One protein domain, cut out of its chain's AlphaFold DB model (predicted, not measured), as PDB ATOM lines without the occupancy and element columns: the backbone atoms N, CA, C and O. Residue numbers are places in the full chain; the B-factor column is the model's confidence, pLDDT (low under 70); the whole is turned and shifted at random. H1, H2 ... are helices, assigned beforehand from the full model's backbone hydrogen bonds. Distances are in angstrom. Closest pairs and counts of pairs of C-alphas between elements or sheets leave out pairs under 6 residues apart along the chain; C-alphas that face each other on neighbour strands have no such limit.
ATOM      1  N   GLY A  77      82.291  23.913 145.725       90.62
ATOM      2  CA  GLY A  77      81.515  23.653 144.518       90.62
ATOM      3  C   GLY A  77      82.327  23.857 143.232       90.62
ATOM      4  O   GLY A  77      83.463  24.338 143.225       90.62
ATOM      5  N   SER A  78      81.746  23.458 142.100       90.25
ATOM      6  CA  SER A  78      82.454  23.420 140.814       90.25
ATOM      7  C   SER A  78      82.806  24.802 140.257       90.25
ATOM      8  O   SER A  78      83.852  24.941 139.630       90.25
ATOM      9  N   GLU A  79      81.962  25.817 140.485       86.88
ATOM     10  CA  GLU A  79      82.194  27.195 140.010       86.88
ATOM     11  C   GLU A  79      83.462  27.782 140.647       86.88
ATOM     12  O   GLU A  79      84.359  28.245 139.942       86.88
ATOM     13  N   VAL A  80      83.595  27.671 141.971       86.56
ATOM     14  CA  VAL A  80      84.757  28.201 142.697       86.56
ATOM     15  C   VAL A  80      86.016  27.391 142.386       86.56
ATOM     16  O   VAL A  80      87.084  27.968 142.196       86.56
ATOM     17  N   CYS A  81      85.920  26.062 142.249       89.94
ATOM     18  CA  CYS A  81      87.050  25.244 141.796       89.94
ATOM     19  C   CYS A  81      87.538  25.636 140.390       89.94
ATOM     20  O   CYS A  81      88.749  25.661 140.150       89.94
ATOM     21  N   ALA A  82      86.629  25.976 139.472       87.12
ATOM     22  CA  ALA A  82      86.994  26.476 138.150       87.12
ATOM     23  C   ALA A  82      87.686  27.846 138.233       87.12
ATOM     24  O   ALA A  82      88.723  28.039 137.600       87.12
ATOM     25  N   ALA A  83      87.184  28.757 139.073       83.19
ATOM     26  CA  ALA A  83      87.817  30.055 139.307       83.19
ATOM     27  C   ALA A  83      89.224  29.920 139.924       83.19
ATOM     28  O   ALA A  83      90.167  30.568 139.474       83.19
ATOM     29  N   LEU A  84      89.403  29.018 140.897       87.12
ATOM     30  CA  LEU A  84      90.709  28.704 141.490       87.12
ATOM     31  C   LEU A  84      91.683  28.109 140.461       87.12
ATOM     32  O   LEU A  84      92.880  28.392 140.513       87.12
ATOM     33  N   ARG A  85      91.191  27.294 139.518       88.56
ATOM     34  CA  ARG A  85      92.004  26.772 138.408       88.56
ATOM     35  C   ARG A  85      92.461  27.901 137.482       88.56
ATOM     36  O   ARG A  85      93.655  28.005 137.227       88.56
ATOM     37  N   ALA A  86      91.542  28.768 137.058       84.44
ATOM     38  CA  ALA A  86      91.857  29.910 136.197       84.44
ATOM     39  C   ALA A  86      92.866  30.869 136.855       84.44
ATOM     40  O   ALA A  86      93.773  31.372 136.195       84.44
ATOM     41  N   LEU A  87      92.761  31.070 138.174       83.88
ATOM     42  CA  LEU A  87      93.730  31.842 138.953       83.88
ATOM     43  C   LEU A  87      95.140  31.243 138.875       83.88
ATOM     44  O   LEU A  87      96.105  31.985 138.719       83.88
ATOM     45  N   LEU A  88      95.268  29.916 138.976       84.38
ATOM     46  CA  LEU A  88      96.557  29.223 138.886       84.38
ATOM     47  C   LEU A  88      97.173  29.300 137.479       84.38
ATOM     48  O   LEU A  88      98.394  29.318 137.355       84.38
ATOM     49  N   GLU A  89      96.338  29.319 136.442       84.19
ATOM     50  CA  GLU A  89      96.752  29.411 135.033       84.19
ATOM     51  C   GLU A  89      97.103  30.845 134.606       84.19
ATOM     52  O   GLU A  89      97.803  31.041 133.616       84.19
ATOM     53  N   SER A  90      96.643  31.846 135.359       79.50
ATOM     54  CA  SER A  90      96.900  33.257 135.073       79.50
ATOM     55  C   SER A  90      98.317  33.659 135.487       79.50
ATOM     56  O   SER A  90      98.718  33.491 136.643       79.50
ATOM     57  N   GLU A  91      99.077  34.244 134.559       77.62
ATOM     58  CA  GLU A  91     100.423  34.737 134.853       77.62
ATOM     59  C   GLU A  91     100.398  35.855 135.908       77.62
ATOM     60  O   GLU A  91      99.558  36.751 135.879       77.62
ATOM     61  N   GLY A  92     101.319  35.799 136.874       75.44
ATOM     62  CA  GLY A  92     101.488  36.827 137.911       75.44
ATOM     63  C   GLY A  92     100.473  36.787 139.062       75.44
ATOM     64  O   GLY A  92     100.860  37.044 140.201       75.44
ATOM     65  N   VAL A  93      99.226  36.367 138.828       77.00
ATOM     66  CA  VAL A  93      98.144  36.436 139.836       77.00
ATOM     67  C   VAL A  93      98.460  35.623 141.094       77.00
ATOM     68  O   VAL A  93      98.282  36.102 142.213       77.00
ATOM     69  N   LEU A  94      98.993  34.402 140.960       80.44
ATOM     70  CA  LEU A  94      99.368  33.596 142.131       80.44
ATOM     71  C   LEU A  94     100.476  34.258 142.969       80.44
ATOM     72  O   LEU A  94     100.508  34.077 144.187       80.44
ATOM     73  N   ALA A  95     101.397  34.988 142.333       81.44
ATOM     74  CA  ALA A  95     102.446  35.713 143.043       81.44
ATOM     75  C   ALA A  95     101.857  36.903 143.813       81.44
ATOM     76  O   ALA A  95     102.221  37.116 144.965       81.44
ATOM     77  N   GLU A  96     100.892  37.606 143.223       77.00
ATOM     78  CA  GLU A  96     100.176  38.710 143.869       77.00
ATOM     79  C   GLU A  96      99.333  38.241 145.060       77.00
ATOM     80  O   GLU A  96      99.376  38.850 146.124       77.00
ATOM     81  N   VAL A  97      98.635  37.106 144.941       75.62
ATOM     82  CA  VAL A  97      97.872  36.508 146.054       75.62
ATOM     83  C   VAL A  97      98.779  36.107 147.224       75.62
ATOM     84  O   VAL A  97      98.338  36.088 148.374       75.62
ATOM     85  N   LYS A  98     100.044  35.767 146.950       81.06
ATOM     86  CA  LYS A  98     101.036  35.389 147.968       81.06
ATOM     87  C   LYS A  98     101.812  36.565 148.545       81.06
ATOM     88  O   LYS A  98     102.503  36.358 149.542       81.06
ATOM     89  N   ALA A  99     101.760  37.732 147.909       75.12
ATOM     90  CA  ALA A  99     102.475  38.904 148.378       75.12
ATOM     91  C   ALA A  99     101.955  39.323 149.761       75.12
ATOM     92  O   ALA A  99     100.756  39.252 150.038       75.12
ATOM     93  N   ASP A 100     102.883  39.715 150.631       59.53
ATOM     94  CA  ASP A 100     102.573  40.277 151.945       59.53
ATOM     95  C   ASP A 100     101.963  41.672 151.734       59.53
ATOM     96  O   ASP A 100     102.500  42.417 150.903       59.53
ATOM     97  N   PRO A 101     100.883  42.059 152.439       54.62
ATOM     98  CA  PRO A 101     100.442  43.438 152.406       54.62
ATOM     99  C   PRO A 101     101.508  44.267 153.124       54.62
ATOM    100  O   PRO A 101     101.637  44.277 154.348       54.62
ATOM    101  N   GLY A 102     102.372  44.906 152.344       52.47
ATOM    102  CA  GLY A 102     103.363  45.813 152.900       52.47
ATOM    103  C   GLY A 102     102.675  46.983 153.623       52.47
ATOM    104  O   GLY A 102     101.564  47.366 153.267       52.47
ATOM    105  N   PRO A 103     103.342  47.644 154.584       46.16
ATOM    106  CA  PRO A 103     102.763  48.733 155.387       46.16
ATOM    107  C   PRO A 103     102.450  50.039 154.616       46.16
ATOM    108  O   PRO A 103     102.186  51.073 155.234       46.16
ATOM    109  N   LEU A 104     102.503  50.050 153.282       44.38
ATOM    110  CA  LEU A 104     102.418  51.265 152.471       44.38
ATOM    111  C   LEU A 104     101.003  51.501 151.923       44.38
ATOM    112  O   LEU A 104     100.665  51.082 150.824       44.38
ATOM    113  N   GLY A 105     100.234  52.228 152.739       45.25
ATOM    114  CA  GLY A 105      99.069  53.084 152.476       45.25
ATOM    115  C   GLY A 105      98.348  53.035 151.121       45.25
ATOM    116  O   GLY A 105      98.941  53.289 150.082       45.25
ATOM    117  N   LEU A 106      97.030  52.825 151.211       41.56
ATOM    118  CA  LEU A 106      95.900  53.232 150.352       41.56
ATOM    119  C   LEU A 106      96.064  53.258 148.815       41.56
ATOM    120  O   LEU A 106      95.249  52.643 148.138       41.56
ATOM    121  N   ASP A 107      97.087  53.898 148.248       40.34
ATOM    122  CA  ASP A 107      97.391  53.880 146.806       40.34
ATOM    123  C   ASP A 107      97.954  52.519 146.359       40.34
ATOM    124  O   ASP A 107      97.546  51.972 145.330       40.34
ATOM    125  N   THR A 108      98.823  51.908 147.176       50.72
ATOM    126  CA  THR A 108      99.253  50.511 146.970       50.72
ATOM    127  C   THR A 108      98.085  49.561 147.191       50.72
ATOM    128  O   THR A 108      97.972  48.571 146.486       50.72
ATOM    129  N   LEU A 109      97.180  49.897 148.113       49.50
ATOM    130  CA  LEU A 109      96.002  49.106 148.464       49.50
ATOM    131  C   LEU A 109      94.930  49.166 147.362       49.50
ATOM    132  O   LEU A 109      94.298  48.160 147.086       49.50
ATOM    133  N   MET A 110      94.763  50.294 146.660       38.19
ATOM    134  CA  MET A 110      93.898  50.408 145.475       38.19
ATOM    135  C   MET A 110      94.495  49.709 144.249       38.19
ATOM    136  O   MET A 110      93.759  49.082 143.492       38.19
ATOM    137  N   SER A 111      95.822  49.754 144.082       44.53
ATOM    138  CA  SER A 111      96.555  48.948 143.093       44.53
ATOM    139  C   SER A 111      96.477  47.451 143.409       44.53
ATOM    140  O   SER A 111      96.239  46.645 142.512       44.53
ATOM    141  N   GLU A 112      96.589  47.064 144.681       51.59
ATOM    142  CA  GLU A 112      96.387  45.689 145.135       51.59
ATOM    143  C   GLU A 112      94.929  45.268 144.967       51.59
ATOM    144  O   GLU A 112      94.696  44.226 144.381       51.59
ATOM    145  N   ILE A 113      93.932  46.065 145.355       45.91
ATOM    146  CA  ILE A 113      92.506  45.768 145.127       45.91
ATOM    147  C   ILE A 113      92.196  45.650 143.625       45.91
ATOM    148  O   ILE A 113      91.438  44.763 143.240       45.91
ATOM    149  N   ALA A 114      92.814  46.472 142.767       45.28
ATOM    150  CA  ALA A 114      92.694  46.385 141.307       45.28
ATOM    151  C   ALA A 114      93.418  45.158 140.704       45.28
ATOM    152  O   ALA A 114      92.991  44.620 139.681       45.28
ATOM    153  N   LYS A 115      94.473  44.653 141.346       50.84
ATOM    154  CA  LYS A 115      95.084  43.347 141.026       50.84
ATOM    155  C   LYS A 115      94.238  42.183 141.532       50.84
ATOM    156  O   LYS A 115      94.095  41.155 140.880       50.84
ATOM    157  N   LEU A 116      93.587  42.392 142.669       49.69
ATOM    158  CA  LEU A 116      92.680  41.465 143.320       49.69
ATOM    159  C   LEU A 116      91.258  41.570 142.765       49.69
ATOM    160  O   LEU A 116      90.390  40.919 143.323       49.69
ATOM    161  N   THR A 117      90.986  42.290 141.668       47.03
ATOM    162  CA  THR A 117      89.650  42.330 141.027       47.03
ATOM    163  C   THR A 117      89.160  40.931 140.612       47.03
ATOM    164  O   THR A 117      87.963  40.701 140.447       47.03
ATOM    165  N   THR A 118      90.070  39.956 140.520       51.69
ATOM    166  CA  THR A 118      89.801  38.520 140.346       51.69
ATOM    167  C   THR A 118      89.326  37.800 141.620       51.69
ATOM    168  O   THR A 118      88.624  36.797 141.512       51.69
ATOM    169  N   LEU A 119      89.644  38.275 142.831       52.75
ATOM    170  CA  LEU A 119      89.281  37.605 144.092       52.75
ATOM    171  C   LEU A 119      87.830  37.837 144.563       52.75
ATOM    172  O   LEU A 119      87.236  36.877 145.055       52.75
ATOM    173  N   PRO A 120      87.202  39.023 144.416       50.06
ATOM    174  CA  PRO A 120      85.764  39.186 144.627       50.06
ATOM    175  C   PRO A 120      84.942  38.336 143.651       50.06
ATOM    176  O   PRO A 120      83.872  37.846 144.008       50.06
ATOM    177  N   ALA A 121      85.463  38.097 142.440       53.56
ATOM    178  CA  ALA A 121      84.837  37.223 141.449       53.56
ATOM    179  C   ALA A 121      84.928  35.731 141.812       53.56
ATOM    180  O   ALA A 121      84.117  34.946 141.325       53.56
ATOM    181  N   LEU A 122      85.856  35.336 142.695       63.62
ATOM    182  CA  LEU A 122      85.994  33.944 143.130       63.62
ATOM    183  C   LEU A 122      84.770  33.438 143.909       63.62
ATOM    184  O   LEU A 122      84.656  32.230 144.087       63.62
ATOM    185  N   LYS A 123      83.888  34.340 144.388       68.38
ATOM    186  CA  LYS A 123      82.696  34.036 145.209       68.38
ATOM    187  C   LYS A 123      82.967  32.943 146.253       68.38
ATOM    188  O   LYS A 123      82.160  32.034 146.436       68.38
ATOM    189  N   LEU A 124      84.130  33.009 146.908       74.31
ATOM    190  CA  LEU A 124      84.493  32.059 147.954       74.31
ATOM    191  C   LEU A 124      83.404  32.084 149.038       74.31
ATOM    192  O   LEU A 124      83.108  33.167 149.553       74.31
ATOM    193  N   PRO A 125      82.797  30.935 149.385       78.88
ATOM    194  CA  PRO A 125      81.788  30.892 150.433       78.88
ATOM    195  C   PRO A 125      82.377  31.399 151.750       78.88
ATOM    196  O   PRO A 125      83.428  30.920 152.176       78.88
ATOM    197  N   GLN A 126      81.702  32.354 152.404       73.94
ATOM    198  CA  GLN A 126      82.173  32.967 153.659       73.94
ATOM    199  C   GLN A 126      82.257  31.983 154.841       73.94
ATOM    200  O   GLN A 126      82.772  32.296 155.910       73.94
ATOM    201  N   ASP A 127      81.741  30.779 154.668       81.06
ATOM    202  CA  ASP A 127      81.715  29.724 155.664       81.06
ATOM    203  C   ASP A 127      82.573  28.514 155.271       81.06
ATOM    204  O   ASP A 127      82.606  27.522 156.004       81.06
ATOM    205  N   VAL A 128      83.335  28.594 154.167       87.94
ATOM    206  CA  VAL A 128      84.124  27.466 153.644       87.94
ATOM    207  C   VAL A 128      85.055  26.861 154.706       87.94
ATOM    208  O   VAL A 128      85.205  25.638 154.766       87.94
ATOM    209  N   PHE A 129      85.594  27.695 155.605       88.75
ATOM    210  CA  PHE A 129      86.432  27.292 156.743       88.75
ATOM    211  C   PHE A 129      85.812  27.573 158.131       88.75
ATOM    212  O   PHE A 129      86.539  27.526 159.120       88.75
ATOM    213  N   ALA A 130      84.510  27.856 158.254       84.62
ATOM    214  CA  ALA A 130      83.910  28.354 159.507       84.62
ATOM    215  C   ALA A 130      84.060  27.418 160.727       84.62
ATOM    216  O   ALA A 130      84.213  27.882 161.855       84.62
ATOM    217  N   ASP A 131      84.036  26.103 160.518       84.88
ATOM    218  CA  ASP A 131      84.216  25.072 161.551       84.88
ATOM    219  C   ASP A 131      85.661  24.548 161.636       84.88
ATOM    220  O   ASP A 131      85.960  23.625 162.401       84.88
ATOM    221  N   ILE A 132      86.575  25.131 160.858       87.00
ATOM    222  CA  ILE A 132      87.968  24.712 160.771       87.00
ATOM    223  C   ILE A 132      88.819  25.595 161.679       87.00
ATOM    224  O   ILE A 132      88.681  26.816 161.714       87.00
ATOM    225  N   SER A 133      89.746  24.991 162.431       84.31
ATOM    226  CA  SER A 133      90.602  25.776 163.321       84.31
ATOM    227  C   SER A 133      91.496  26.731 162.522       84.31
ATOM    228  O   SER A 133      92.144  26.332 161.551       84.31
ATOM    229  N   ALA A 134      91.612  27.982 162.980       82.25
ATOM    230  CA  ALA A 134      92.464  28.991 162.343       82.25
ATOM    231  C   ALA A 134      93.917  28.509 162.168       82.25
ATOM    232  O   ALA A 134      94.566  28.806 161.171       82.25
ATOM    233  N   ARG A 135      94.416  27.689 163.105       79.81
ATOM    234  CA  ARG A 135      95.750  27.084 163.013       79.81
ATOM    235  C   ARG A 135      95.879  26.114 161.836       79.81
ATOM    236  O   ARG A 135      96.934  26.083 161.206       79.81
ATOM    237  N   LEU A 136      94.855  25.305 161.566       82.19
ATOM    238  CA  LEU A 136      94.862  24.391 160.427       82.19
ATOM    239  C   LEU A 136      94.817  25.187 159.120       82.19
ATOM    240  O   LEU A 136      95.674  24.975 158.267       82.19
ATOM    241  N   VAL A 137      93.914  26.167 159.002       87.38
ATOM    242  CA  VAL A 137      93.838  27.051 157.822       87.38
ATOM    243  C   VAL A 137      95.175  27.760 157.576       87.38
ATOM    244  O   VAL A 137      95.699  27.726 156.464       87.38
ATOM    245  N   ALA A 138      95.791  28.309 158.628       83.50
ATOM    246  CA  ALA A 138      97.101  28.949 158.547       83.50
ATOM    247  C   ALA A 138      98.198  27.984 158.070       83.50
ATOM    248  O   ALA A 138      99.032  28.370 157.258       83.50
ATOM    249  N   ALA A 139      98.195  26.720 158.506       83.38
ATOM    250  CA  ALA A 139      99.165  25.733 158.036       83.38
ATOM    251  C   ALA A 139      99.009  25.410 156.539       83.38
ATOM    252  O   ALA A 139     100.017  25.336 155.827       83.38
ATOM    253  N   TRP A 140      97.771  25.275 156.050       89.75
ATOM    254  CA  TRP A 140      97.487  25.108 154.620       89.75
ATOM    255  C   TRP A 140      97.934  26.340 153.821       89.75
ATOM    256  O   TRP A 140      98.662  26.188 152.838       89.75
ATOM    257  N   ARG A 141      97.626  27.556 154.297       88.69
ATOM    258  CA  ARG A 141      98.104  28.818 153.702       88.69
ATOM    259  C   ARG A 141      99.629  28.896 153.671       88.69
ATOM    260  O   ARG A 141     100.205  29.163 152.622       88.69
ATOM    261  N   SER A 142     100.313  28.610 154.780       86.88
ATOM    262  CA  SER A 142     101.781  28.641 154.857       86.88
ATOM    263  C   SER A 142     102.445  27.594 153.965       86.88
ATOM    264  O   SER A 142     103.557  27.808 153.483       86.88
ATOM    265  N   ARG A 143     101.827  26.425 153.757       88.94
ATOM    266  CA  ARG A 143     102.302  25.454 152.761       88.94
ATOM    267  C   ARG A 143     102.153  26.019 151.355       88.94
ATOM    268  O   ARG A 143     103.142  26.076 150.635       88.94
ATOM    269  N   ALA A 144     100.958  26.474 151.008       89.06
ATOM    270  CA  ALA A 144     100.650  27.009 149.692       89.06
ATOM    271  C   ALA A 144     101.522  28.230 149.327       89.06
ATOM    272  O   ALA A 144     101.983  28.345 148.194       89.06
ATOM    273  N   ALA A 145     101.830  29.097 150.296       86.75
ATOM    274  CA  ALA A 145     102.705  30.257 150.116       86.75
ATOM    275  C   ALA A 145     104.135  29.887 149.676       86.75
ATOM    276  O   ALA A 145     104.762  30.642 148.943       86.75
ATOM    277  N   ARG A 146     104.638  28.711 150.077       89.12
ATOM    278  CA  ARG A 146     105.990  28.225 149.733       89.12
ATOM    279  C   ARG A 146     106.055  27.430 148.430       89.12
ATOM    280  O   ARG A 146     107.146  27.080 148.000       89.12
ATOM    281  N   MET A 147     104.908  27.093 147.849       88.69
ATOM    282  CA  MET A 147     104.821  26.267 146.645       88.69
ATOM    283  C   MET A 147     104.992  27.109 145.379       88.69
ATOM    284  O   MET A 147     104.488  28.229 145.308       88.69
ATOM    285  N   PHE A 148     105.625  26.557 144.352       88.69
ATOM    286  CA  PHE A 148     105.639  27.098 142.991       88.69
ATOM    287  C   PHE A 148     104.386  26.657 142.218       88.69
ATOM    288  O   PHE A 148     103.757  25.675 142.616       88.69
ATOM    289  N   PRO A 149     104.000  27.321 141.107       87.31
ATOM    290  CA  PRO A 149     102.870  26.883 140.278       87.31
ATOM    291  C   PRO A 149     102.925  25.392 139.897       87.31
ATOM    292  O   PRO A 149     101.917  24.694 139.988       87.31
ATOM    293  N   SER A 150     104.116  24.876 139.574       89.44
ATOM    294  CA  SER A 150     104.352  23.455 139.275       89.44
ATOM    295  C   SER A 150     104.037  22.515 140.442       89.44
ATOM    296  O   SER A 150     103.614  21.382 140.234       89.44
ATOM    297  N   ASP A 151     104.208  22.965 141.684       92.81
ATOM    298  CA  ASP A 151     103.898  22.137 142.852       92.81
ATOM    299  C   ASP A 151     102.383  21.993 143.027       92.81
ATOM    300  O   ASP A 151     101.898  20.951 143.467       92.81
ATOM    301  N   PHE A 152     101.612  23.027 142.660       89.81
ATOM    302  CA  PHE A 152     100.151  22.946 142.651       89.81
ATOM    303  C   PHE A 152      99.673  21.967 141.584       89.81
ATOM    304  O   PHE A 152      98.804  21.146 141.877       89.81
ATOM    305  N   THR A 153     100.248  22.008 140.377       89.75
ATOM    306  CA  THR A 153      99.880  21.083 139.294       89.75
ATOM    307  C   THR A 153     100.267  19.633 139.593       89.75
ATOM    308  O   THR A 153      99.575  18.725 139.139       89.75
ATOM    309  N   ALA A 154     101.297  19.408 140.413       91.62
ATOM    310  CA  ALA A 154     101.682  18.085 140.902       91.62
ATOM    311  C   ALA A 154     100.782  17.544 142.034       91.62
ATOM    312  O   ALA A 154     100.809  16.349 142.315       91.62
ATOM    313  N   CYS A 155      99.996  18.397 142.699       90.56
ATOM    314  CA  CYS A 155      99.039  17.961 143.718       90.56
ATOM    315  C   CYS A 155      97.767  17.380 143.088       90.56
ATOM    316  O   CYS A 155      97.270  17.904 142.083       90.56
ATOM    317  N   ASP A 156      97.180  16.389 143.765       92.62
ATOM    318  CA  ASP A 156      95.811  15.933 143.508       92.62
ATOM    319  C   ASP A 156      94.830  17.114 143.578       92.62
ATOM    320  O   ASP A 156      94.973  18.000 144.431       92.62
ATOM    321  N   GLU A 157      93.812  17.119 142.710       94.50
ATOM    322  CA  GLU A 157      92.881  18.247 142.569       94.50
ATOM    323  C   GLU A 157      92.267  18.718 143.901       94.50
ATOM    324  O   GLU A 157      92.311  19.924 144.161       94.50
ATOM    325  N   PRO A 158      91.781  17.839 144.806       94.75
ATOM    326  CA  PRO A 158      91.220  18.307 146.070       94.75
ATOM    327  C   PRO A 158      92.227  19.064 146.933       94.75
ATOM    328  O   PRO A 158      91.911  20.110 147.507       94.75
ATOM    329  N   VAL A 159      93.460  18.555 147.013       93.31
ATOM    330  CA  VAL A 159      94.534  19.165 147.805       93.31
ATOM    331  C   VAL A 159      94.927  20.503 147.191       93.31
ATOM    332  O   VAL A 159      95.030  21.499 147.905       93.31
ATOM    333  N   ARG A 160      95.070  20.550 145.861       94.38
ATOM    334  CA  ARG A 160      95.360  21.774 145.108       94.38
ATOM    335  C   ARG A 160      94.342  22.872 145.406       94.38
ATOM    336  O   ARG A 160      94.737  23.976 145.776       94.38
ATOM    337  N   TYR A 161      93.050  22.576 145.278       94.06
ATOM    338  CA  TYR A 161      92.000  23.571 145.493       94.06
ATOM    339  C   TYR A 161      91.892  24.004 146.946       94.06
ATOM    340  O   TYR A 161      91.698  25.184 147.206       94.06
ATOM    341  N   THR A 162      92.105  23.094 147.892       94.50
ATOM    342  CA  THR A 162      92.114  23.439 149.319       94.50
ATOM    343  C   THR A 162      93.274  24.377 149.669       94.50
ATOM    344  O   THR A 162      93.089  25.335 150.416       94.50
ATOM    345  N   LEU A 163      94.464  24.158 149.091       92.56
ATOM    346  CA  LEU A 163      95.624  25.044 149.255       92.56
ATOM    347  C   LEU A 163      95.374  26.440 148.666       92.56
ATOM    348  O   LEU A 163      95.670  27.441 149.321       92.56
ATOM    349  N   LEU A 164      94.825  26.511 147.450       91.31
ATOM    350  CA  LEU A 164      94.492  27.782 146.797       91.31
ATOM    351  C   LEU A 164      93.371  28.521 147.543       91.31
ATOM    352  O   LEU A 164      93.475  29.727 147.757       91.31
ATOM    353  N   ALA A 165      92.344  27.803 147.999       91.31
ATOM    354  CA  ALA A 165      91.264  28.367 148.800       91.31
ATOM    355  C   ALA A 165      91.787  28.930 150.125       91.31
ATOM    356  O   ALA A 165      91.421  30.041 150.487       91.31
ATOM    357  N   ALA A 166      92.690  28.227 150.822       90.75
ATOM    358  CA  ALA A 166      93.292  28.724 152.060       90.75
ATOM    359  C   ALA A 166      94.133  29.999 151.843       90.75
ATOM    360  O   ALA A 166      94.100  30.891 152.688       90.75
ATOM    361  N   LEU A 167      94.859  30.110 150.719       86.81
ATOM    362  CA  LEU A 167      95.553  31.349 150.341       86.81
ATOM    363  C   LEU A 167      94.570  32.504 150.157       86.81
ATOM    364  O   LEU A 167      94.713  33.537 150.804       86.81
ATOM    365  N   CYS A 168      93.570  32.311 149.295       85.31
ATOM    366  CA  CYS A 168      92.613  33.355 148.942       85.31
ATOM    367  C   CYS A 168      91.763  33.780 150.145       85.31
ATOM    368  O   CYS A 168      91.531  34.966 150.337       85.31
ATOM    369  N   TRP A 169      91.347  32.822 150.974       84.81
ATOM    370  CA  TRP A 169      90.549  33.053 152.176       84.81
ATOM    371  C   TRP A 169      91.264  33.944 153.191       84.81
ATOM    372  O   TRP A 169      90.723  34.951 153.640       84.81
ATOM    373  N   VAL A 170      92.506  33.588 153.536       81.31
ATOM    374  CA  VAL A 170      93.308  34.379 154.478       81.31
ATOM    375  C   VAL A 170      93.614  35.750 153.884       81.31
ATOM    376  O   VAL A 170      93.491  36.746 154.589       81.31
ATOM    377  N   ARG A 171      93.923  35.816 152.583       77.69
ATOM    378  CA  ARG A 171      94.183  37.083 151.893       77.69
ATOM    379  C   ARG A 171      92.963  38.011 151.930       77.69
ATOM    380  O   ARG A 171      93.112  39.184 152.242       77.69
ATOM    381  N   GLN A 172      91.757  37.495 151.678       75.94
ATOM    382  CA  GLN A 172      90.508  38.266 151.767       75.94
ATOM    383  C   GLN A 172      90.264  38.824 153.177       75.94
ATOM    384  O   GLN A 172      89.839  39.974 153.310       75.94
ATOM    385  N   ALA A 173      90.550  38.040 154.220       75.00
ATOM    386  CA  ALA A 173      90.431  38.492 155.605       75.00
ATOM    387  C   ALA A 173      91.453  39.594 155.944       75.00
ATOM    388  O   ALA A 173      91.055  40.624 156.478       75.00
ATOM    389  N   GLU A 174      92.728  39.422 155.564       73.31
ATOM    390  CA  GLU A 174      93.797  40.420 155.762       73.31
ATOM    391  C   GLU A 174      93.423  41.774 155.124       73.31
ATOM    392  O   GLU A 174      93.466  42.808 155.787       73.31
ATOM    393  N   ILE A 175      92.953  41.764 153.870       68.50
ATOM    394  CA  ILE A 175      92.516  42.981 153.163       68.50
ATOM    395  C   ILE A 175      91.325  43.639 153.871       68.50
ATOM    396  O   ILE A 175      91.266  44.862 153.994       68.50
ATOM    397  N   THR A 176      90.358  42.841 154.329       67.88
ATOM    398  CA  THR A 176      89.164  43.358 155.013       67.88
ATOM    399  C   THR A 176      89.533  44.025 156.341       67.88
ATOM    400  O   THR A 176      89.038  45.114 156.642       67.88
ATOM    401  N   ASP A 177      90.445  43.420 157.104       65.56
ATOM    402  CA  ASP A 177      90.941  43.968 158.368       65.56
ATOM    403  C   ASP A 177      91.767  45.253 158.156       65.56
ATOM    404  O   ASP A 177      91.635  46.217 158.918       65.56
ATOM    405  N   GLU A 178      92.579  45.331 157.099       64.31
ATOM    406  CA  GLU A 178      93.327  46.544 156.735       64.31
ATOM    407  C   GLU A 178      92.421  47.700 156.311       64.31
ATOM    408  O   GLU A 178      92.630  48.849 156.717       64.31
ATOM    409  N   LEU A 179      91.373  47.413 155.539       61.16
ATOM    410  CA  LEU A 179      90.371  48.409 155.170       61.16
ATOM    411  C   LEU A 179      89.680  48.981 156.410       61.16
ATOM    412  O   LEU A 179      89.535  50.198 156.518       61.16
ATOM    413  N   TRP A 180      89.317  48.135 157.377       61.34
ATOM    414  CA  TRP A 180      88.684  48.577 158.621       61.34
ATOM    415  C   TRP A 180      89.637  49.370 159.526       61.34
ATOM    416  O   TRP A 180      89.276  50.406 160.087       61.34
ATOM    417  N   THR A 181      90.883  48.917 159.665       59.25
ATOM    418  CA  THR A 181      91.883  49.586 160.514       59.25
ATOM    419  C   THR A 181      92.374  50.909 159.928       59.25
ATOM    420  O   THR A 181      92.649  51.836 160.690       59.25
ATOM    421  N   SER A 182      92.435  51.040 158.600       57.34
ATOM    422  CA  SER A 182      92.805  52.291 157.921       57.34
ATOM    423  C   SER A 182      91.683  53.337 157.896       57.34
ATOM    424  O   SER A 182      91.981  54.530 157.838       57.34
ATOM    425  N   THR A 183      90.413  52.926 157.997       55.47
ATOM    426  CA  THR A 183      89.255  53.841 158.079       55.47
ATOM    427  C   THR A 183      88.834  54.198 159.507       55.47
ATOM    428  O   THR A 183      88.055  55.134 159.697       55.47
ATOM    429  N   SER A 184      89.367  53.520 160.526       44.56
ATOM    430  CA  SER A 184      89.135  53.891 161.925       44.56
ATOM    431  C   SER A 184      89.918  55.167 162.287       44.56
ATOM    432  O   SER A 184      91.140  55.205 162.097       44.56
TER     433      SER A 184
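What this domain is: This is residues 77 to 184 of the 188 residues of an uncharacterized protein of Gandjariella thermophila (UniProt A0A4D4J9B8). One long helix, H7, runs through the middle like an axle, and the rest of the printed part winds round it in a loose ring: H1, H2 and H5 cross it on different sides, and H4 with residues 122 to 133 makes the way round to H5. The short H6 sits near the first turns of H7, and H3 is near its later part. The printed part has 108 residues with seven named helices, H1 to H7 in order along the chain, and no named strand; the class is all helix. The whole is compact, with a radius of gyration of the C-alphas of 13.7 A and spans of 42 by 33 by 25 A.

How they stand to each other: H7, residues 157 to 183, is the hub and touches three helices, with mostly crossed packing, none of these three pairs being at a shallow tilt. H5, residues 134 to 145, touches residues 162 to 170 of H7 with 18 pairs of C-alphas within 8 A, the closest being those of Arg 141 and Leu 167, 4.9 A apart; at 73 degrees they are only just about perpendicular. H1, residues 77 to 89, touches H7 with residues 81 to 85 alone, about perpendicular at 84 degrees, closest at the C-alphas of Cys 81 and Tyr 161, 6.4 A. H2, residues 93 to 98, touches H7 the same way at a steep tilt of 67 degrees, only just short of about perpendicular, closest at the C-alphas of Val 97 and Cys 168, 6.8 A. H1 and H2 only just touch, only at the corner, with 3 pairs of C-alphas within 8 A, the closest those of Leu 88 and Leu 94, 6.1 A. H6, residues 149 to 154, is close to H7 but not clearly touching, closest at the C-alphas of Phe 152 and Arg 160, 5.5 A. H4, residues 118 to 121, is close to H7 but not clearly touching, closest at the C-alphas of Leu 119 and Cys 168, 7.3 A. H3, residues 107 to 115, and H7 are near each other; H3 is apart from H1. In H1, H2, H3, H5, H6 and H7 every O i to N i+4 pair is within hydrogen-bond range; H4 is too short for one, and its 1 O i to N i+3 pair is not within range.

Where its parts are: H7 is 39.0 A long, from C-alpha 157 at (92.881, 18.247, 142.569) to C-alpha 183 at (89.255, 53.841, 158.079). H1 begins at C-alpha 77, (81.515, 23.653, 144.518), and is 18.8 A long; H5 is 16.0 A and H3 12.2 A.

The domain as a whole: The C-alphas farthest apart, those of Ala 154 and Ser 184, are 43.4 A apart. The printed part has no cut, and the link from H4 to H5 is long. The mean pLDDT of the printed part is 75.2; residues 100 to 123 and 175 to 184 are under 70.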